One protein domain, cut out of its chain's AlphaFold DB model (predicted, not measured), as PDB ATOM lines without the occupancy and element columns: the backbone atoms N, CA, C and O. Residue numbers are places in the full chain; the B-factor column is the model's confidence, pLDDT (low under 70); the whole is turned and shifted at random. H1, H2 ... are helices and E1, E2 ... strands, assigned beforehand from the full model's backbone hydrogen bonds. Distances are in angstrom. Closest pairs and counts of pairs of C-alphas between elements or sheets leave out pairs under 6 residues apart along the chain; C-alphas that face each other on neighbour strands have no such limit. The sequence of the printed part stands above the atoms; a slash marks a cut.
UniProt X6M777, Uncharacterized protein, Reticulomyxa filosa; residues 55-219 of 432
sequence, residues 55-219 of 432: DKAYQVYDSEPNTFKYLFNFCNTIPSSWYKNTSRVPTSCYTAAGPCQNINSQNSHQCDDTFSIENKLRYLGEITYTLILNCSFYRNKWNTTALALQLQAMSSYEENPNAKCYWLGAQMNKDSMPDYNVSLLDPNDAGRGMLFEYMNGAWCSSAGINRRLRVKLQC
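This is residues 55 to 219 of the 432 residues of an uncharacterized protein of Reticulomyxa filosa (UniProt X6M777). Little regular structure is here: two small antiparallel sheets, E1-E2-E3-E4 and E5-E6-E7, make a loose sandwich, only partly face to face, strands crossed. Residues 118 to 128 of a long loop stick out. The printed part has 165 residues, 50 in named elements, mostly strand: E1 E2 H1 E3 E4 E5 E6 E7. It is loose, with a radius of gyration of the C-alphas of 19.0 A, spanning 62 by 45 by 32 A.

Start at hairpin E3, residues 146 to 152, and E4, 165 to 170, with N 150 and O 166 2.8 A apart. Gly 169 and Tyr 198 of E6, 189 to 198, are their strands' closest C-alphas, 4.9 A. H1, 80 to 84, is not on either sheet; O i to N i+4 pairs within range are 0 of 1, i+3 2 of 2.

Find E1, 58 to 61, at C-alpha 58 (168.522, 140.883, 170.648); E2 is 68 to 72, E5 180 to 186, E7 213 to 218. E6 is 22.4 A long.

The printed part has no cut. The links H1 to E3, E3 to E4 and E6 to E7 are long. pLDDT is under 70 at 66 residues, among them 95 to 144.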
ATOM      1  N   ASP A  55     167.707 151.276 172.427       88.38
ATOM      2  CA  ASP A  55     168.764 151.167 173.454       88.38
ATOM      3  C   ASP A  55     169.071 149.715 173.869       88.38
ATOM      4  O   ASP A  55     169.750 149.440 174.874       88.38
ATOM      5  N   LYS A  56     168.562 148.756 173.094       90.56
ATOM      6  CA  LYS A  56     168.725 147.319 173.329       90.56
ATOM      7  C   LYS A  56     169.148 146.601 172.049       90.56
ATOM      8  O   LYS A  56     169.109 147.168 170.966       90.56
ATOM      9  N   ALA A  57     169.570 145.354 172.198       89.25
ATOM     10  CA  ALA A  57     169.828 144.433 171.101       89.25
ATOM     11  C   ALA A  57     169.256 143.063 171.473       89.25
ATOM     12  O   ALA A  57     169.198 142.722 172.661       89.25
ATOM     13  N   TYR A  58     168.859 142.290 170.468       89.12
ATOM     14  CA  TYR A  58     168.522 140.883 170.648       89.12
ATOM     15  C   TYR A  58     169.759 140.127 171.079       89.12
ATOM     16  O   TYR A  58     170.863 140.413 170.613       89.12
ATOM     17  N   GLN A  59     169.561 139.165 171.968       88.62
ATOM     18  CA  GLN A  59     170.616 138.321 172.481       88.62
ATOM     19  C   GLN A  59     170.194 136.872 172.329       88.62
ATOM     20  O   GLN A  59     169.219 136.456 172.943       88.62
ATOM     21  N   VAL A  60     170.957 136.118 171.546       85.62
ATOM     22  CA  VAL A  60     170.689 134.701 171.307       85.62
ATOM     23  C   VAL A  60     171.942 133.903 171.633       85.62
ATOM     24  O   VAL A  60     173.056 134.321 171.311       85.62
ATOM     25  N   TYR A  61     171.771 132.785 172.326       82.19
ATOM     26  CA  TYR A  61     172.863 131.893 172.693       82.19
ATOM     27  C   TYR A  61     172.963 130.747 171.698       82.19
ATOM     28  O   TYR A  61     171.966 130.347 171.098       82.19
ATOM     29  N   ASP A  62     174.177 130.241 171.511       79.81
ATOM     30  CA  ASP A  62     174.365 129.010 170.755       79.81
ATOM     31  C   ASP A  62     173.703 127.811 171.457       79.81
ATOM     32  O   ASP A  62     173.486 127.812 172.670       79.81
ATOM     33  N   SER A  63     173.404 126.786 170.662       74.62
ATOM     34  CA  SER A  63     172.870 125.492 171.092       74.62
ATOM     35  C   SER A  63     173.808 124.749 172.046       74.62
ATOM     36  O   SER A  63     173.354 124.037 172.942       74.62
ATOM     37  N   GLU A  64     175.119 124.943 171.892       74.38
ATOM     38  CA  GLU A  64     176.099 124.509 172.879       74.38
ATOM     39  C   GLU A  64     176.139 125.521 174.033       74.38
ATOM     40  O   GLU A  64     176.372 126.714 173.799       74.38
ATOM     41  N   PRO A  65     175.933 125.085 175.290       65.81
ATOM     42  CA  PRO A  65     175.791 126.000 176.410       65.81
ATOM     43  C   PRO A  65     177.032 126.889 176.548       65.81
ATOM     44  O   PRO A  65     178.098 126.453 176.980       65.81
ATOM     45  N   ASN A  66     176.842 128.174 176.244       62.47
ATOM     46  CA  ASN A  66     177.782 129.265 176.489       62.47
ATOM     47  C   ASN A  66     179.087 129.247 175.675       62.47
ATOM     48  O   ASN A  66     180.091 129.747 176.176       62.47
ATOM     49  N   THR A  67     179.103 128.739 174.438       76.19
ATOM     50  CA  THR A  67     180.252 128.942 173.525       76.19
ATOM     51  C   THR A  67     180.174 130.267 172.783       76.19
ATOM     52  O   THR A  67     181.171 130.987 172.687       76.19
ATOM     53  N   PHE A  68     178.988 130.637 172.299       82.44
ATOM     54  CA  PHE A  68     178.775 131.902 171.606       82.44
ATOM     55  C   PHE A  68     177.497 132.609 172.051       82.44
ATOM     56  O   PHE A  68     176.476 132.000 172.365       82.44
ATOM     57  N   LYS A  69     177.583 133.937 172.064       86.94
ATOM     58  CA  LYS A  69     176.488 134.873 172.287       86.94
ATOM     59  C   LYS A  69     176.393 135.785 171.071       86.94
ATOM     60  O   LYS A  69     177.344 136.494 170.745       86.94
ATOM     61  N   TYR A  70     175.245 135.786 170.420       88.19
ATOM     62  CA  TYR A  70     174.953 136.602 169.254       88.19
ATOM     63  C   TYR A  70     174.147 137.820 169.692       88.19
ATOM     64  O   TYR A  70     173.164 137.692 170.416       88.19
ATOM     65  N   LEU A  71     174.589 139.000 169.271       90.38
ATOM     66  CA  LEU A  71     173.928 140.276 169.500       90.38
ATOM     67  C   LEU A  71     173.584 140.898 168.155       90.38
ATOM     68  O   LEU A  71     174.470 141.036 167.315       90.38
ATOM     69  N   PHE A  72     172.338 141.293 167.934       92.75
ATOM     70  CA  PHE A  72     171.939 141.969 166.695       92.75
ATOM     71  C   PHE A  72     170.709 142.845 166.912       92.75
ATOM     72  O   PHE A  72     170.043 142.757 167.944       92.75
ATOM     73  N   ASN A  73     170.420 143.718 165.953       91.31
ATOM     74  CA  ASN A  73     169.289 144.635 166.025       91.31
ATOM     75  C   ASN A  73     168.704 144.876 164.628       91.31
ATOM     76  O   ASN A  73     169.454 145.091 163.674       91.31
ATOM     77  N   PHE A  74     167.378 144.843 164.492       91.44
ATOM     78  CA  PHE A  74     166.730 145.044 163.197       91.44
ATOM     79  C   PHE A  74     166.652 146.530 162.866       91.44
ATOM     80  O   PHE A  74     166.161 147.332 163.658       91.44
ATOM     81  N   CYS A  75     167.146 146.898 161.681       90.50
ATOM     82  CA  CYS A  75     167.130 148.272 161.160       90.50
ATOM     83  C   CYS A  75     167.748 149.333 162.085       90.50
ATOM     84  O   CYS A  75     167.502 150.528 161.922       90.50
ATOM     85  N   ASN A  76     168.552 148.911 163.054       91.50
ATOM     86  CA  ASN A  76     169.273 149.787 163.955       91.50
ATOM     87  C   ASN A  76     170.603 149.134 164.340       91.50
ATOM     88  O   ASN A  76     170.874 147.977 164.028       91.50
ATOM     89  N   THR A  77     171.466 149.907 164.977       90.06
ATOM     90  CA  THR A  77     172.808 149.475 165.365       90.06
ATOM     91  C   THR A  77     172.820 148.989 166.807       90.06
ATOM     92  O   THR A  77     171.897 149.262 167.579       90.06
ATOM     93  N   ILE A  78     173.858 148.246 167.190       88.19
ATOM     94  CA  ILE A  78     174.086 147.931 168.601       88.19
ATOM     95  C   ILE A  78     174.454 149.245 169.312       88.19
ATOM     96  O   ILE A  78     175.402 149.914 168.881       88.19
ATOM     97  N   PRO A  79     173.754 149.631 170.396       87.88
ATOM     98  CA  PRO A  79     173.982 150.911 171.052       87.88
ATOM     99  C   PRO A  79     175.443 151.081 171.476       87.88
ATOM    100  O   PRO A  79     176.015 150.233 172.163       87.88
ATOM    101  N   SER A  80     176.049 152.218 171.126       84.12
ATOM    102  CA  SER A  80     177.453 152.508 171.466       84.12
ATOM    103  C   SER A  80     177.729 152.472 172.981       84.12
ATOM    104  O   SER A  80     178.847 152.187 173.413       84.12
ATOM    105  N   SER A  81     176.701 152.709 173.804       85.81
ATOM    106  CA  SER A  81     176.748 152.603 175.264       85.81
ATOM    107  C   SER A  81     177.057 151.185 175.757       85.81
ATOM    108  O   SER A  81     177.691 151.041 176.802       85.81
ATOM    109  N   TRP A  82     176.691 150.144 175.001       84.62
ATOM    110  CA  TRP A  82     176.957 148.752 175.373       84.62
ATOM    111  C   TRP A  82     178.446 148.411 175.321       84.62
ATOM    112  O   TRP A  82     178.896 147.597 176.114       84.62
ATOM    113  N   TYR A  83     179.220 149.081 174.463       80.88
ATOM    114  CA  TYR A  83     180.674 148.904 174.376       80.88
ATOM    115  C   TYR A  83     181.433 149.593 175.510       80.88
ATOM    116  O   TYR A  83     182.587 149.266 175.763       80.88
ATOM    117  N   LYS A  84     180.812 150.576 176.175       78.94
ATOM    118  CA  LYS A  84     181.403 151.266 177.333       78.94
ATOM    119  C   LYS A  84     181.217 150.478 178.628       78.94
ATOM    120  O   LYS A  84     181.915 150.749 179.599       78.94
ATOM    121  N   ASN A  85     180.277 149.535 178.642       70.19
ATOM    122  CA  ASN A  85     179.956 148.713 179.795       70.19
ATOM    123  C   ASN A  85     180.420 147.271 179.543       70.19
ATOM    124  O   ASN A  85     179.774 146.513 178.817       70.19
ATOM    125  N   THR A  86     181.539 146.902 180.167       63.59
ATOM    126  CA  THR A  86     182.212 145.597 180.047       63.59
ATOM    127  C   THR A  86     181.304 144.406 180.338       63.59
ATOM    128  O   THR A  86     181.529 143.331 179.785       63.59
ATOM    129  N   SER A  87     180.236 144.607 181.115       73.19
ATOM    130  CA  SER A  87     179.252 143.565 181.432       73.19
ATOM    131  C   SER A  87     178.430 143.082 180.227       73.19
ATOM    132  O   SER A  87     177.932 141.957 180.241       73.19
ATOM    133  N   ARG A  88     178.264 143.897 179.171       78.94
ATOM    134  CA  ARG A  88     177.421 143.542 178.007       78.94
ATOM    135  C   ARG A  88     178.229 143.223 176.763       78.94
ATOM    136  O   ARG A  88     178.003 142.181 176.145       78.94
ATOM    137  N   VAL A  89     179.128 144.132 176.392       81.00
ATOM    138  CA  VAL A  89     180.022 143.993 175.243       81.00
ATOM    139  C   VAL A  89     181.412 144.453 175.680       81.00
ATOM    140  O   VAL A  89     181.570 145.614 176.058       81.00
ATOM    141  N   PRO A  90     182.432 143.581 175.620       82.06
ATOM    142  CA  PRO A  90     183.804 143.969 175.915       82.06
ATOM    143  C   PRO A  90     184.237 145.197 175.102       82.06
ATOM    144  O   PRO A  90     183.990 145.278 173.897       82.06
ATOM    145  N   THR A  91     184.944 146.135 175.735       80.62
ATOM    146  CA  THR A  91     185.505 147.324 175.063       80.62
ATOM    147  C   THR A  91     186.431 146.941 173.903       80.62
ATOM    148  O   THR A  91     186.496 147.650 172.899       80.62
ATOM    149  N   SER A  92     187.086 145.778 173.986       79.69
ATOM    150  CA  SER A  92     187.895 145.196 172.908       79.69
ATOM    151  C   SER A  92     187.095 144.944 171.624       79.69
ATOM    152  O   SER A  92     187.653 145.063 170.530       79.69
ATOM    153  N   CYS A  93     185.784 144.692 171.719       79.69
ATOM    154  CA  CYS A  93     184.910 144.511 170.560       79.69
ATOM    155  C   CYS A  93     184.691 145.797 169.763       79.69
ATOM    156  O   CYS A  93     184.408 145.719 168.568       79.69
ATOM    157  N   TYR A  94     184.826 146.965 170.404       77.31
ATOM    158  CA  TYR A  94     184.749 148.259 169.723       77.31
ATOM    159  C   TYR A  94     185.932 148.456 168.772       77.31
ATOM    160  O   TYR A  94     185.802 149.058 167.714       77.31
ATOM    161  N   THR A  95     187.090 147.906 169.144       69.56
ATOM    162  CA  THR A  95     188.325 147.954 168.351       69.56
ATOM    163  C   THR A  95     188.546 146.715 167.487       69.56
ATOM    164  O   THR A  95     189.586 146.608 166.833       69.56
ATOM    165  N   ALA A  96     187.620 145.753 167.520       63.53
ATOM    166  CA  ALA A  96     187.745 144.537 166.734       63.53
ATOM    167  C   ALA A  96     187.740 144.872 165.238       63.53
ATOM    168  O   ALA A  96     187.113 145.829 164.788       63.53
ATOM    169  N   ALA A  97     188.481 144.072 164.477       61.31
ATOM    170  CA  ALA A  97     188.571 144.178 163.032       61.31
ATOM    171  C   ALA A  97     187.168 144.172 162.393       61.31
ATOM    172  O   ALA A  97     186.469 143.159 162.435       61.31
ATOM    173  N   GLY A  98     186.771 145.309 161.817       62.47
ATOM    174  CA  GLY A  98     185.533 145.454 161.055       62.47
ATOM    175  C   GLY A  98     185.594 144.775 159.677       62.47
ATOM    176  O   GLY A  98     186.532 144.025 159.388       62.47
ATOM    177  N   PRO A  99     184.603 145.021 158.806       63.66
ATOM    178  CA  PRO A  99     184.614 144.514 157.437       63.66
ATOM    179  C   PRO A  99     185.856 144.909 156.649       63.66
ATOM    180  O   PRO A  99     186.374 146.020 156.784       63.66
ATOM    181  N   CYS A 100     186.268 144.016 155.754       60.56
ATOM    182  CA  CYS A 100     187.286 144.306 154.757       60.56
ATOM    183  C   CYS A 100     186.600 144.570 153.420       60.56
ATOM    184  O   CYS A 100     185.837 143.738 152.929       60.56
ATOM    185  N   GLN A 101     186.864 145.725 152.818       53.94
ATOM    186  CA  GLN A 101     186.504 145.962 151.425       53.94
ATOM    187  C   GLN A 101     187.738 145.667 150.576       53.94
ATOM    188  O   GLN A 101     188.764 146.325 150.723       53.94
ATOM    189  N   ASN A 102     187.644 144.683 149.682       47.84
ATOM    190  CA  ASN A 102     188.623 144.540 148.612       47.84
ATOM    191  C   ASN A 102     188.312 145.613 147.560       47.84
ATOM    192  O   ASN A 102     187.584 145.373 146.596       47.84
ATOM    193  N   ILE A 103     188.747 146.848 147.817       48.84
ATOM    194  CA  ILE A 103     188.619 147.919 146.837       48.84
ATOM    195  C   ILE A 103     189.720 147.683 145.806       48.84
ATOM    196  O   ILE A 103     190.888 147.964 146.046       48.84
ATOM    197  N   ASN A 104     189.318 147.186 144.640       42.00
ATOM    198  CA  ASN A 104     190.131 147.022 143.431       42.00
ATOM    199  C   ASN A 104     190.644 148.364 142.842       42.00
ATOM    200  O   ASN A 104     190.806 148.491 141.628       42.00
ATOM    201  N   SER A 105     190.881 149.402 143.651       41.75
ATOM    202  CA  SER A 105     191.481 150.646 143.178       41.75
ATOM    203  C   SER A 105     192.994 150.558 143.356       41.75
ATOM    204  O   SER A 105     193.531 150.533 144.460       41.75
ATOM    205  N   GLN A 106     193.707 150.542 142.234       45.50
ATOM    206  CA  GLN A 106     195.167 150.497 142.171       45.50
ATOM    207  C   GLN A 106     195.889 151.659 142.886       45.50
ATOM    208  O   GLN A 106     197.103 151.726 142.779       45.50
ATOM    209  N   ASN A 107     195.209 152.584 143.581       43.50
ATOM    210  CA  ASN A 107     195.835 153.809 144.097       43.50
ATOM    211  C   ASN A 107     195.223 154.422 145.377       43.50
ATOM    212  O   ASN A 107     195.520 155.576 145.678       43.50
ATOM    213  N   SER A 108     194.401 153.728 146.171       37.12
ATOM    214  CA  SER A 108     193.956 154.308 147.453       37.12
ATOM    215  C   SER A 108     193.934 153.285 148.577       37.12
ATOM    216  O   SER A 108     192.987 152.518 148.680       37.12
ATOM    217  N   HIS A 109     194.974 153.303 149.415       38.44
ATOM    218  CA  HIS A 109     195.015 152.658 150.734       38.44
ATOM    219  C   HIS A 109     194.351 151.276 150.789       38.44
ATOM    220  O   HIS A 109     193.444 151.018 151.572       38.44
ATOM    221  N   GLN A 110     194.833 150.443 149.872       36.50
ATOM    222  CA  GLN A 110     195.193 149.045 150.035       36.50
ATOM    223  C   GLN A 110     194.824 148.449 151.404       36.50
ATOM    224  O   GLN A 110     195.391 148.829 152.434       36.50
ATOM    225  N   CYS A 111     194.000 147.396 151.361       39.09
ATOM    226  CA  CYS A 111     194.353 146.174 152.075       39.09
ATOM    227  C   CYS A 111     195.765 145.863 151.623       39.09
ATOM    228  O   CYS A 111     195.961 145.346 150.527       39.09
ATOM    229  N   ASP A 112     196.725 146.415 152.354       39.69
ATOM    230  CA  ASP A 112     198.101 146.444 151.940       39.69
ATOM    231  C   ASP A 112     198.591 145.034 152.128       39.69
ATOM    232  O   ASP A 112     199.166 144.741 153.170       39.69
ATOM    233  N   ASP A 113     198.358 144.182 151.123       39.12
ATOM    234  CA  ASP A 113     199.224 143.080 150.726       39.12
ATOM    235  C   ASP A 113     200.628 143.667 150.538       39.12
ATOM    236  O   ASP A 113     201.196 143.715 149.447       39.12
ATOM    237  N   THR A 114     201.205 144.155 151.631       39.59
ATOM    238  CA  THR A 114     202.619 144.317 151.814       39.59
ATOM    239  C   THR A 114     203.098 142.899 151.710       39.59
ATOM    240  O   THR A 114     203.071 142.108 152.652       39.59
ATOM    241  N   PHE A 115     203.460 142.585 150.475       41.06
ATOM    242  CA  PHE A 115     204.219 141.448 150.041       41.06
ATOM    243  C   PHE A 115     205.573 141.560 150.747       41.06
ATOM    244  O   PHE A 115     206.599 141.876 150.152       41.06
ATOM    245  N   SER A 116     205.579 141.384 152.069       40.00
ATOM    246  CA  SER A 116     206.790 141.156 152.818       40.00
ATOM    247  C   SER A 116     207.171 139.732 152.480       40.00
ATOM    248  O   SER A 116     206.836 138.783 153.188       40.00
ATOM    249  N   ILE A 117     207.852 139.585 151.346       43.59
ATOM    250  CA  ILE A 117     208.757 138.468 151.150       43.59
ATOM    251  C   ILE A 117     209.811 138.652 152.238       43.59
ATOM    252  O   ILE A 117     210.874 139.231 152.012       43.59
ATOM    253  N   GLU A 118     209.529 138.176 153.449       44.22
ATOM    254  CA  GLU A 118     210.618 137.749 154.299       44.22
ATOM    255  C   GLU A 118     211.259 136.595 153.537       44.22
ATOM    256  O   GLU A 118     210.793 135.458 153.562       44.22
ATOM    257  N   ASN A 119     212.305 136.922 152.774       41.69
ATOM    258  CA  ASN A 119     213.235 135.966 152.203       41.69
ATOM    259  C   ASN A 119     213.902 135.240 153.373       41.69
ATOM    260  O   ASN A 119     215.047 135.518 153.732       41.69
ATOM    261  N   LYS A 120     213.187 134.307 153.999       43.00
ATOM    262  CA  LYS A 120     213.752 133.409 154.992       43.00
ATOM    263  C   LYS A 120     214.490 132.318 154.230       43.00
ATOM    264  O   LYS A 120     213.971 131.249 153.949       43.00
ATOM    265  N   LEU A 121     215.686 132.711 153.793       44.19
ATOM    266  CA  LEU A 121     216.844 131.906 153.420       44.19
ATOM    267  C   LEU A 121     216.545 130.466 152.976       44.19
ATOM    268  O   LEU A 121     216.564 129.524 153.759       44.19
ATOM    269  N   ARG A 122     216.392 130.332 151.657       48.28
ATOM    270  CA  ARG A 122     217.093 129.385 150.777       48.28
ATOM    271  C   ARG A 122     217.980 128.354 151.507       48.28
ATOM    272  O   ARG A 122     219.187 128.540 151.562       48.28
ATOM    273  N   TYR A 123     217.407 127.237 151.941       47.03
ATOM    274  CA  TYR A 123     218.086 125.940 151.993       47.03
ATOM    275  C   TYR A 123     217.021 124.859 151.758       47.03
ATOM    276  O   TYR A 123     216.073 124.772 152.524       47.03
ATOM    277  N   LEU A 124     217.214 124.043 150.712       47.72
ATOM    278  CA  LEU A 124     216.414 122.857 150.339       47.72
ATOM    279  C   LEU A 124     215.164 123.086 149.455       47.72
ATOM    280  O   LEU A 124     214.056 122.732 149.821       47.72
ATOM    281  N   GLY A 125     215.358 123.592 148.232       48.84
ATOM    282  CA  GLY A 125     214.674 123.063 147.032       48.84
ATOM    283  C   GLY A 125     213.163 123.257 146.805       48.84
ATOM    284  O   GLY A 125     212.746 123.058 145.670       48.84
ATOM    285  N   GLU A 126     212.357 123.687 147.775       42.16
ATOM    286  CA  GLU A 126     210.927 123.982 147.576       42.16
ATOM    287  C   GLU A 126     210.615 125.433 147.948       42.16
ATOM    288  O   GLU A 126     210.808 125.866 149.082       42.16
ATOM    289  N   ILE A 127     210.140 126.211 146.973       48.62
ATOM    290  CA  ILE A 127     209.650 127.570 147.214       48.62
ATOM    291  C   ILE A 127     208.154 127.468 147.495       48.62
ATOM    292  O   ILE A 127     207.343 127.390 146.574       48.62
ATOM    293  N   THR A 128     207.780 127.466 148.771       39.31
ATOM    294  CA  THR A 128     206.382 127.615 149.179       39.31
ATOM    295  C   THR A 128     206.067 129.105 149.293       39.31
ATOM    296  O   THR A 128     206.537 129.785 150.206       39.31
ATOM    297  N   TYR A 129     205.288 129.645 148.356       44.97
ATOM    298  CA  TYR A 129     204.781 131.012 148.462       44.97
ATOM    299  C   TYR A 129     203.647 131.033 149.490       44.97
ATOM    300  O   TYR A 129     202.577 130.480 149.246       44.97
ATOM    301  N   THR A 130     203.872 131.657 150.646       39.78
ATOM    302  CA  THR A 130     202.794 131.918 151.610       39.78
ATOM    303  C   THR A 130     202.192 133.278 151.275       39.78
ATOM    304  O   THR A 130     202.831 134.305 151.492       39.78
ATOM    305  N   LEU A 131     200.990 133.291 150.695       41.59
ATOM    306  CA  LEU A 131     200.259 134.527 150.423       41.59
ATOM    307  C   LEU A 131     199.671 135.043 151.747       41.59
ATOM    308  O   LEU A 131     198.724 134.463 152.275       41.59
ATOM    309  N   ILE A 132     200.249 136.104 152.310       42.19
ATOM    310  CA  ILE A 132     199.695 136.781 153.487       42.19
ATOM    311  C   ILE A 132     198.827 137.932 152.976       42.19
ATOM    312  O   ILE A 132     199.350 138.966 152.572       42.19
ATOM    313  N   LEU A 133     197.507 137.729 152.974       41.88
ATOM    314  CA  LEU A 133     196.533 138.786 152.696       41.88
ATOM    315  C   LEU A 133     196.447 139.718 153.903       41.88
ATOM    316  O   LEU A 133     195.846 139.377 154.928       41.88
ATOM    317  N   ASN A 134     197.042 140.897 153.788       41.91
ATOM    318  CA  ASN A 134     196.990 141.910 154.833       41.91
ATOM    319  C   ASN A 134     195.759 142.775 154.578       41.91
ATOM    320  O   ASN A 134     195.773 143.797 153.896       41.91
ATOM    321  N   CYS A 135     194.639 142.332 155.134       42.50
ATOM    322  CA  CYS A 135     193.416 143.102 155.066       42.50
ATOM    323  C   CYS A 135     193.573 144.403 155.866       42.50
ATOM    324  O   CYS A 135     193.804 144.375 157.078       42.50
ATOM    325  N   SER A 136     193.422 145.556 155.214       46.12
ATOM    326  CA  SER A 136     193.299 146.837 155.904       46.12
ATOM    327  C   SER A 136     191.896 146.884 156.477       46.12
ATOM    328  O   SER A 136     190.928 147.280 155.830       46.12
ATOM    329  N   PHE A 137     191.780 146.414 157.708       50.59
ATOM    330  CA  PHE A 137     190.580 146.615 158.492       50.59
ATOM    331  C   PHE A 137     190.298 148.116 158.565       50.59
ATOM    332  O   PHE A 137     191.237 148.908 158.707       50.59
ATOM    333  N   TYR A 138     189.024 148.511 158.508       53.06
ATOM    334  CA  TYR A 138     188.598 149.859 158.883       53.06
ATOM    335  C   TYR A 138     188.953 150.092 160.359       53.06
ATOM    336  O   TYR A 138     188.140 149.931 161.263       53.06
ATOM    337  N   ARG A 139     190.217 150.421 160.630       46.88
ATOM    338  CA  ARG A 139     190.716 150.682 161.970       46.88
ATOM    339  C   ARG A 139     190.340 152.126 162.300       46.88
ATOM    340  O   ARG A 139     191.055 153.066 161.970       46.88
ATOM    341  N   ASN A 140     189.184 152.281 162.938       44.28
ATOM    342  CA  ASN A 140     188.844 153.399 163.823       44.28
ATOM    343  C   ASN A 140     188.764 154.822 163.238       44.28
ATOM    344  O   ASN A 140     188.810 155.772 164.017       44.28
ATOM    345  N   LYS A 141     188.628 155.031 161.922       48.41
ATOM    346  CA  LYS A 141     188.443 156.404 161.395       48.41
ATOM    347  C   LYS A 141     186.998 156.841 161.174       48.41
ATOM    348  O   LYS A 141     186.768 158.022 160.948       48.41
ATOM    349  N   TRP A 142     186.037 155.933 161.289       51.41
ATOM    350  CA  TRP A 142     184.633 156.218 161.014       51.41
ATOM    351  C   TRP A 142     183.781 155.683 162.161       51.41
ATOM    352  O   TRP A 142     184.131 154.665 162.751       51.41
ATOM    353  N   ASN A 143     182.691 156.380 162.486       64.44
ATOM    354  CA  ASN A 143     181.683 156.003 163.486       64.44
ATOM    355  C   ASN A 143     180.897 154.746 163.050       64.44
ATOM    356  O   ASN A 143     179.670 154.748 163.054       64.44
ATOM    357  N   THR A 144     181.583 153.697 162.599       66.69
ATOM    358  CA  THR A 144     180.969 152.439 162.186       66.69
ATOM    359  C   THR A 144     180.542 151.693 163.434       66.69
ATOM    360  O   THR A 144     181.378 151.282 164.242       66.69
ATOM    361  N   THR A 145     179.242 151.530 163.597       77.69
ATOM    362  CA  THR A 145     178.640 150.714 164.645       77.69
ATOM    363  C   THR A 145     178.312 149.336 164.077       77.69
ATOM    364  O   THR A 145     177.904 149.191 162.920       77.69
ATOM    365  N   ALA A 146     178.530 148.289 164.876       78.88
ATOM    366  CA  ALA A 146     178.144 146.949 164.460       78.88
ATOM    367  C   ALA A 146     176.612 146.838 164.474       78.88
ATOM    368  O   ALA A 146     175.950 147.298 165.406       78.88
ATOM    369  N   LEU A 147     176.061 146.205 163.444       83.50
ATOM    370  CA  LEU A 147     174.643 145.840 163.368       83.50
ATOM    371  C   LEU A 147     174.414 144.460 163.989       83.50
ATOM    372  O   LEU A 147     173.380 144.210 164.604       83.50
ATOM    373  N   ALA A 148     175.407 143.579 163.844       83.94
ATOM    374  CA  ALA A 148     175.411 142.240 164.404       83.94
ATOM    375  C   ALA A 148     176.819 141.845 164.873       83.94
ATOM    376  O   ALA A 148     177.821 142.117 164.204       83.94
ATOM    377  N   LEU A 149     176.896 141.173 166.017       81.81
ATOM    378  CA  LEU A 149     178.120 140.789 166.707       81.81
ATOM    379  C   LEU A 149     177.987 139.364 167.249       81.81
ATOM    380  O   LEU A 149     176.982 139.010 167.851       81.81
ATOM    381  N   GLN A 150     179.029 138.563 167.083       82.56
ATOM    382  CA  GLN A 150     179.204 137.285 167.759       82.56
ATOM    383  C   GLN A 150     180.289 137.451 168.814       82.56
ATOM    384  O   GLN A 150     181.411 137.869 168.523       82.56
ATOM    385  N   LEU A 151     179.948 137.119 170.047       79.69
ATOM    386  CA  LEU A 151     180.840 137.097 171.189       79.69
ATOM    387  C   LEU A 151     181.142 135.642 171.506       79.69
ATOM    388  O   LEU A 151     180.218 134.859 171.709       79.69
ATOM    389  N   GLN A 152     182.418 135.273 171.566       80.88
ATOM    390  CA  GLN A 152     182.796 133.990 172.143       80.88
ATOM    391  C   GLN A 152     182.537 134.061 173.649       80.88
ATOM    392  O   GLN A 152     183.248 134.759 174.375       80.88
ATOM    393  N   ALA A 153     181.484 133.383 174.096       63.62
ATOM    394  CA  ALA A 153     181.196 133.230 175.505       63.62
ATOM    395  C   ALA A 153     182.253 132.281 176.092       63.62
ATOM    396  O   ALA A 153     182.526 131.203 175.569       63.62
ATOM    397  N   MET A 154     182.924 132.729 177.147       55.19
ATOM    398  CA  MET A 154     183.710 131.848 178.000       55.19
ATOM    399  C   MET A 154     182.921 131.679 179.291       55.19
ATOM    400  O   MET A 154     182.513 132.669 179.888       55.19
ATOM    401  N   SER A 155     182.661 130.417 179.635       56.34
ATOM    402  CA  SER A 155     182.051 129.903 180.868       56.34
ATOM    403  C   SER A 155     181.659 130.951 181.922       56.34
ATOM    404  O   SER A 155     182.524 131.441 182.641       56.34
ATOM    405  N   SER A 156     180.354 131.229 182.005       55.97
ATOM    406  CA  SER A 156     179.532 131.662 183.159       55.97
ATOM    407  C   SER A 156     180.056 132.669 184.199       55.97
ATOM    408  O   SER A 156     179.372 132.865 185.201       55.97
ATOM    409  N   TYR A 157     181.204 133.311 184.018       53.12
ATOM    410  CA  TYR A 157     181.721 134.311 184.943       53.12
ATOM    411  C   TYR A 157     182.239 135.528 184.182       53.12
ATOM    412  O   TYR A 157     182.911 135.427 183.159       53.12
ATOM    413  N   GLU A 158     181.818 136.671 184.700       58.06
ATOM    414  CA  GLU A 158     181.945 138.025 184.188       58.06
ATOM    415  C   GLU A 158     183.332 138.380 183.623       58.06
ATOM    416  O   GLU A 158     184.373 137.952 184.114       58.06
ATOM    417  N   GLU A 159     183.309 139.235 182.595       62.38
ATOM    418  CA  GLU A 159     184.426 140.093 182.188       62.38
ATOM    419  C   GLU A 159     185.757 139.391 181.883       62.38
ATOM    420  O   GLU A 159     186.806 139.757 182.410       62.38
ATOM    421  N   ASN A 160     185.774 138.438 180.947       66.19
ATOM    422  CA  ASN A 160     187.050 138.055 180.348       66.19
ATOM    423  C   ASN A 160     187.489 139.131 179.332       66.19
ATOM    424  O   ASN A 160     186.887 139.219 178.255       66.19
ATOM    425  N   PRO A 161     188.559 139.911 179.593       68.56
ATOM    426  CA  PRO A 161     189.074 140.884 178.625       68.56
ATOM    427  C   PRO A 161     189.548 140.227 177.317       68.56
ATOM    428  O   PRO A 161     189.711 140.909 176.307       68.56
ATOM    429  N   ASN A 162     189.733 138.902 177.316       74.12
ATOM    430  CA  ASN A 162     190.148 138.108 176.161       74.12
ATOM    431  C   ASN A 162     188.976 137.520 175.360       74.12
ATOM    432  O   ASN A 162     189.208 136.687 174.479       74.12
ATOM    433  N   ALA A 163     187.730 137.903 175.656       79.06
ATOM    434  CA  ALA A 163     186.589 137.501 174.844       79.06
ATOM    435  C   ALA A 163     186.821 137.917 173.382       79.06
ATOM    436  O   ALA A 163     187.085 139.082 173.076       79.06
ATOM    437  N   LYS A 164     186.754 136.941 172.471       84.44
ATOM    438  CA  LYS A 164     186.894 137.202 171.039       84.44
ATOM    439  C   LYS A 164     185.574 137.725 170.500       84.44
ATOM    440  O   LYS A 164     184.522 137.133 170.738       84.44
ATOM    441  N   CYS A 165     185.650 138.816 169.750       85.06
ATOM    442  CA  CYS A 165     184.497 139.436 169.123       85.06
ATOM    443  C   CYS A 165     184.621 139.311 167.611       85.06
ATOM    444  O   CYS A 165     185.661 139.636 167.036       85.06
ATOM    445  N   TYR A 166     183.544 138.883 166.971       86.88
ATOM    446  CA  TYR A 166     183.464 138.759 165.528       86.88
ATOM    447  C   TYR A 166     182.286 139.583 165.035       86.88
ATOM    448  O   TYR A 166     181.140 139.320 165.392       86.88
ATOM    449  N   TRP A 167     182.554 140.597 164.220       88.81
ATOM    450  CA  TRP A 167     181.483 141.372 163.607       88.81
ATOM    451  C   TRP A 167     180.786 140.492 162.570       88.81
ATOM    452  O   TRP A 167     181.448 139.878 161.734       88.81
ATOM    453  N   LEU A 168     179.463 140.407 162.641       86.75
ATOM    454  CA  LEU A 168     178.648 139.665 161.679       86.75
ATOM    455  C   LEU A 168     177.923 140.589 160.697       86.75
ATOM    456  O   LEU A 168     177.488 140.133 159.645       86.75
ATOM    457  N   GLY A 169     177.841 141.877 161.021       88.44
ATOM    458  CA  GLY A 169     177.444 142.926 160.097       88.44
ATOM    459  C   GLY A 169     177.757 144.307 160.651       88.44
ATOM    460  O   GLY A 169     177.804 144.500 161.871       88.44
ATOM    461  N   ALA A 170     177.984 145.261 159.760       84.25
ATOM    462  CA  ALA A 170     178.410 146.608 160.113       84.25
ATOM    463  C   ALA A 170     177.652 147.647 159.303       84.25
ATOM    464  O   ALA A 170     177.411 147.442 158.113       84.25
ATOM    465  N   GLN A 171     177.348 148.772 159.947       82.69
ATOM    466  CA  GLN A 171     176.858 149.937 159.238       82.69
ATOM    467  C   GLN A 171     178.010 150.573 158.458       82.69
ATOM    468  O   GLN A 171     178.972 151.072 159.048       82.69
ATOM    469  N   MET A 172     177.912 150.539 157.135       78.69
ATOM    470  CA  MET A 172     178.828 151.221 156.228       78.69
ATOM    471  C   MET A 172     178.250 152.591 155.857       78.69
ATOM    472  O   MET A 172     177.037 152.798 155.856       78.69
ATOM    473  N   ASN A 173     179.107 153.560 155.527       73.56
ATOM    474  CA  ASN A 173     178.616 154.837 155.001       73.56
ATOM    475  C   ASN A 173     177.796 154.580 153.722       73.56
ATOM    476  O   ASN A 173     178.273 153.901 152.805       73.56
ATOM    477  N   LYS A 174     176.572 155.135 153.714       58.84
ATOM    478  CA  LYS A 174     175.398 154.801 152.877       58.84
ATOM    479  C   LYS A 174     175.618 154.645 151.368       58.84
ATOM    480  O   LYS A 174     174.762 154.072 150.703       58.84
ATOM    481  N   ASP A 175     176.732 155.119 150.827       64.06
ATOM    482  CA  ASP A 175     176.886 155.285 149.382       64.06
ATOM    483  C   ASP A 175     177.565 154.100 148.674       64.06
ATOM    484  O   ASP A 175     177.603 154.080 147.446       64.06
ATOM    485  N   SER A 176     178.113 153.108 149.398       59.94
ATOM    486  CA  SER A 176     178.951 152.062 148.769       59.94
ATOM    487  C   SER A 176     178.474 150.618 148.927       59.94
ATOM    488  O   SER A 176     178.685 149.821 148.013       59.94
ATOM    489  N   MET A 177     177.837 150.250 150.041       64.88
ATOM    490  CA  MET A 177     177.385 148.876 150.291       64.88
ATOM    491  C   MET A 177     176.135 148.867 151.176       64.88
ATOM    492  O   MET A 177     176.105 149.608 152.157       64.88
ATOM    493  N   PRO A 178     175.122 148.032 150.875       75.25
ATOM    494  CA  PRO A 178     173.975 147.883 151.755       75.25
ATOM    495  C   PRO A 178     174.402 147.221 153.070       75.25
ATOM    496  O   PRO A 178     175.135 146.230 153.076       75.25
ATOM    497  N   ASP A 179     173.904 147.771 154.172       84.06
ATOM    498  CA  ASP A 179     174.101 147.276 155.540       84.06
ATOM    499  C   ASP A 179     173.487 145.879 155.745       84.06
ATOM    500  O   ASP A 179     173.982 145.049 156.512       84.06
ATOM    501  N   TYR A 180     172.400 145.608 155.028       89.06
ATOM    502  CA  TYR A 180     171.680 144.350 155.070       89.06
ATOM    503  C   TYR A 180     170.978 144.073 153.743       89.06
ATOM    504  O   TYR A 180     170.645 144.975 152.972       89.06
ATOM    505  N   ASN A 181     170.758 142.791 153.485       93.00
ATOM    506  CA  ASN A 181     169.948 142.288 152.398       93.00
ATOM    507  C   ASN A 181     168.679 141.649 152.966       93.00
ATOM    508  O   ASN A 181     168.687 141.081 154.056       93.00
ATOM    509  N   VAL A 182     167.579 141.765 152.232       93.44
ATOM    510  CA  VAL A 182     166.266 141.314 152.688       93.44
ATOM    511  C   VAL A 182     165.564 140.624 151.533       93.44
ATOM    512  O   VAL A 182     165.491 141.193 150.442       93.44
ATOM    513  N   SER A 183     165.073 139.412 151.767       95.94
ATOM    514  CA  SER A 183     164.364 138.601 150.772       95.94
ATOM    515  C   SER A 183     163.237 137.807 151.424       95.94
ATOM    516  O   SER A 183     163.200 137.667 152.642       95.94
ATOM    517  N   LEU A 184     162.340 137.236 150.626       95.38
ATOM    518  CA  LEU A 184     161.369 136.252 151.118       95.38
ATOM    519  C   LEU A 184     162.071 134.946 151.534       95.38
ATOM    520  O   LEU A 184     163.099 134.587 150.949       95.38
ATOM    521  N   LEU A 185     161.530 134.239 152.535       94.31
ATOM    522  CA  LEU A 185     161.972 132.878 152.883       94.31
ATOM    523  C   LEU A 185     161.595 131.878 151.790       94.31
ATOM    524  O   LEU A 185     162.408 131.025 151.435       94.31
ATOM    525  N   ASP A 186     160.378 132.007 151.261       93.94
ATOM    526  CA  ASP A 186     159.888 131.255 150.113       93.94
ATOM    527  C   ASP A 186     159.437 132.237 149.024       93.94
ATOM    528  O   ASP A 186     158.514 133.023 149.236       93.94
ATOM    529  N   PRO A 187     160.074 132.236 147.846       94.38
ATOM    530  CA  PRO A 187     159.700 133.140 146.768       94.38
ATOM    531  C   PRO A 187     158.311 132.864 146.183       94.38
ATOM    532  O   PRO A 187     157.806 133.703 145.446       94.38
ATOM    533  N   ASN A 188     157.721 131.693 146.446       94.19
ATOM    534  CA  ASN A 188     156.374 131.330 145.992       94.19
ATOM    535  C   ASN A 188     155.329 131.421 147.110       94.19
ATOM    536  O   ASN A 188     154.156 131.169 146.850       94.19
ATOM    537  N   ASP A 189     155.751 131.726 148.334       92.25
ATOM    538  CA  ASP A 189     154.875 131.893 149.482       92.25
ATOM    539  C   ASP A 189     155.436 132.999 150.377       92.25
ATOM    540  O   ASP A 189     156.200 132.774 151.321       92.25
ATOM    541  N   ALA A 190     155.041 134.232 150.064       90.19
ATOM    542  CA  ALA A 190     155.409 135.374 150.878       90.19
ATOM    543  C   ALA A 190     154.714 135.403 152.246       90.19
ATOM    544  O   ALA A 190     155.037 136.291 153.024       90.19
ATOM    545  N   GLY A 191     153.801 134.481 152.570       89.31
ATOM    546  CA  GLY A 191     153.251 134.322 153.918       89.31
ATOM    547  C   GLY A 191     154.205 133.590 154.861       89.31
ATOM    548  O   GLY A 191     154.182 133.827 156.066       89.31
ATOM    549  N   ARG A 192     155.114 132.770 154.316       91.81
ATOM    550  CA  ARG A 192     156.065 131.970 155.102       91.81
ATOM    551  C   ARG A 192     157.056 132.808 155.908       91.81
ATOM    552  O   ARG A 192     157.605 132.327 156.898       91.81
ATOM    553  N   GLY A 193     157.313 134.043 155.488       93.88
ATOM    554  CA  GLY A 193     158.193 134.972 156.186       93.88
ATOM    555  C   GLY A 193     159.334 135.512 155.325       93.88
ATOM    556  O   GLY A 193     159.366 135.369 154.099       93.88
ATOM    557  N   MET A 194     160.318 136.120 155.984       95.00
ATOM    558  CA  MET A 194     161.427 136.829 155.344       95.00
ATOM    559  C   MET A 194     162.799 136.435 155.910       95.00
ATOM    560  O   MET A 194     162.955 136.049 157.067       95.00
ATOM    561  N   LEU A 195     163.818 136.526 155.063       95.00
ATOM    562  CA  LEU A 195     165.223 136.360 155.398       95.00
ATOM    563  C   LEU A 195     165.865 137.741 155.535       95.00
ATOM    564  O   LEU A 195     165.915 138.505 154.570       95.00
ATOM    565  N   PHE A 196     166.392 138.033 156.720       93.25
ATOM    566  CA  PHE A 196     167.141 139.248 157.014       93.25
ATOM    567  C   PHE A 196     168.635 138.915 157.109       93.25
ATOM    568  O   PHE A 196     169.071 138.214 158.021       93.25
ATOM    569  N   GLU A 197     169.433 139.373 156.149       94.19
ATOM    570  CA  GLU A 197     170.861 139.071 156.049       94.19
ATOM    571  C   GLU A 197     171.694 140.316 156.373       94.19
ATOM    572  O   GLU A 197     171.739 141.265 155.596       94.19
ATOM    573  N   TYR A 198     172.379 140.315 157.513       92.31
ATOM    574  CA  TYR A 198     173.365 141.331 157.871       92.31
ATOM    575  C   TYR A 198     174.624 141.129 157.034       92.31
ATOM    576  O   TYR A 198     175.198 140.036 157.008       92.31
ATOM    577  N   MET A 199     175.054 142.194 156.366       89.94
ATOM    578  CA  MET A 199     176.190 142.176 155.452       89.94
ATOM    579  C   MET A 199     177.395 142.876 156.078       89.94
ATOM    580  O   MET A 199     177.284 143.599 157.067       89.94
ATOM    581  N   ASN A 200     178.565 142.689 155.467       88.25
ATOM    582  CA  ASN A 200     179.784 143.413 155.830       88.25
ATOM    583  C   ASN A 200     180.230 143.167 157.287       88.25
ATOM    584  O   ASN A 200     180.580 144.097 158.012       88.25
ATOM    585  N   GLY A 201     180.224 141.910 157.735       88.31
ATOM    586  CA  GLY A 201     180.915 141.507 158.959       88.31
ATOM    587  C   GLY A 201     182.437 141.454 158.785       88.31
ATOM    588  O   GLY A 201     182.969 141.735 157.713       88.31
ATOM    589  N   ALA A 202     183.144 141.055 159.842       82.69
ATOM    590  CA  ALA A 202     184.596 140.889 159.841       82.69
ATOM    591  C   ALA A 202     185.052 139.882 158.775       82.69
ATOM    592  O   ALA A 202     184.373 138.888 158.510       82.69
ATOM    593  N   TRP A 203     186.229 140.102 158.191       82.56
ATOM    594  CA  TRP A 203     186.787 139.199 157.185       82.56
ATOM    595  C   TRP A 203     187.121 137.818 157.752       82.56
ATOM    596  O   TRP A 203     187.752 137.690 158.803       82.56
ATOM    597  N   CYS A 204     186.722 136.771 157.031       77.62
ATOM    598  CA  CYS A 204     187.053 135.390 157.341       77.62
ATOM    599  C   CYS A 204     188.108 134.884 156.349       77.62
ATOM    600  O   CYS A 204     187.784 134.535 155.215       77.62
ATOM    601  N   SER A 205     189.376 134.831 156.773       74.88
ATOM    602  CA  SER A 205     190.499 134.446 155.904       74.88
ATOM    603  C   SER A 205     190.378 133.031 155.342       74.88
ATOM    604  O   SER A 205     190.748 132.807 154.195       74.88
ATOM    605  N   SER A 206     189.818 132.092 156.108       73.88
ATOM    606  CA  SER A 206     189.606 130.713 155.657       73.88
ATOM    607  C   SER A 206     188.544 130.593 154.564       73.88
ATOM    608  O   SER A 206     188.638 129.699 153.731       73.88
ATOM    609  N   ALA A 207     187.545 131.480 154.560       75.69
ATOM    610  CA  ALA A 207     186.452 131.462 153.591       75.69
ATOM    611  C   ALA A 207     186.653 132.456 152.433       75.69
ATOM    612  O   ALA A 207     185.911 132.406 151.456       75.69
ATOM    613  N   GLY A 208     187.615 133.378 152.545       77.69
ATOM    614  CA  GLY A 208     187.851 134.420 151.544       77.69
ATOM    615  C   GLY A 208     186.672 135.383 151.366       77.69
ATOM    616  O   GLY A 208     186.504 135.944 150.285       77.69
ATOM    617  N   ILE A 209     185.832 135.548 152.395       82.19
ATOM    618  CA  ILE A 209     184.640 136.409 152.375       82.19
ATOM    619  C   ILE A 209     184.439 137.114 153.724       82.19
ATOM    620  O   ILE A 209     184.897 136.642 154.768       82.19
ATOM    621  N   ASN A 210     183.710 138.234 153.716       83.69
ATOM    622  CA  ASN A 210     183.215 138.857 154.946       83.69
ATOM    623  C   ASN A 210     182.168 137.959 155.616       83.69
ATOM    624  O   ASN A 210     181.338 137.337 154.947       83.69
ATOM    625  N   ARG A 211     182.192 137.918 156.951       85.88
ATOM    626  CA  ARG A 211     181.146 137.277 157.751       85.88
ATOM    627  C   ARG A 211     179.797 137.949 157.490       85.88
ATOM    628  O   ARG A 211     179.728 139.132 157.163       85.88
ATOM    629  N   ARG A 212     178.737 137.165 157.644       90.88
ATOM    630  CA  ARG A 212     177.342 137.578 157.480       90.88
ATOM    631  C   ARG A 212     176.475 136.833 158.482       90.88
ATOM    632  O   ARG A 212     176.774 135.679 158.788       90.88
ATOM    633  N   LEU A 213     175.413 137.469 158.965       89.75
ATOM    634  CA  LEU A 213     174.395 136.831 159.807       89.75
ATOM    635  C   LEU A 213     173.089 136.748 159.031       89.75
ATOM    636  O   LEU A 213     172.651 137.741 158.466       89.75
ATOM    637  N   ARG A 214     172.446 135.583 159.037       92.62
ATOM    638  CA  ARG A 214     171.130 135.373 158.432       92.62
ATOM    639  C   ARG A 214     170.119 135.083 159.524       92.62
ATOM    640  O   ARG A 214     170.229 134.060 160.190       92.62
ATOM    641  N   VAL A 215     169.134 135.956 159.670       90.44
ATOM    642  CA  VAL A 215     168.018 135.778 160.593       90.44
ATOM    643  C   VAL A 215     166.776 135.453 159.780       90.44
ATOM    644  O   VAL A 215     166.372 136.216 158.904       90.44
ATOM    645  N   LYS A 216     166.204 134.276 160.033       93.25
ATOM    646  CA  LYS A 216     164.957 133.837 159.408       93.25
ATOM    647  C   LYS A 216     163.807 134.282 160.298       93.25
ATOM    648  O   LYS A 216     163.724 133.851 161.442       93.25
ATOM    649  N   LEU A 217     162.945 135.136 159.767       91.19
ATOM    650  CA  LEU A 217     161.709 135.552 160.413       91.19
ATOM    651  C   LEU A 217     160.585 134.752 159.776       91.19
ATOM    652  O   LEU A 217     160.211 135.033 158.640       91.19
ATOM    653  N   GLN A 218     160.113 133.723 160.472       91.25
ATOM    654  CA  GLN A 218     159.035 132.862 160.002       91.25
ATOM    655  C   GLN A 218     157.728 133.273 160.677       91.25
ATOM    656  O   GLN A 218     157.687 133.426 161.899       91.25
ATOM    657  N   CYS A 219     156.671 133.446 159.887       83.81
ATOM    658  CA  CYS A 219     155.331 133.609 160.437       83.81
ATOM    659  C   CYS A 219     154.918 132.274 161.075       83.81
ATOM    660  O   CYS A 219     155.063 131.238 160.423       83.81
TER     661      CYS A 219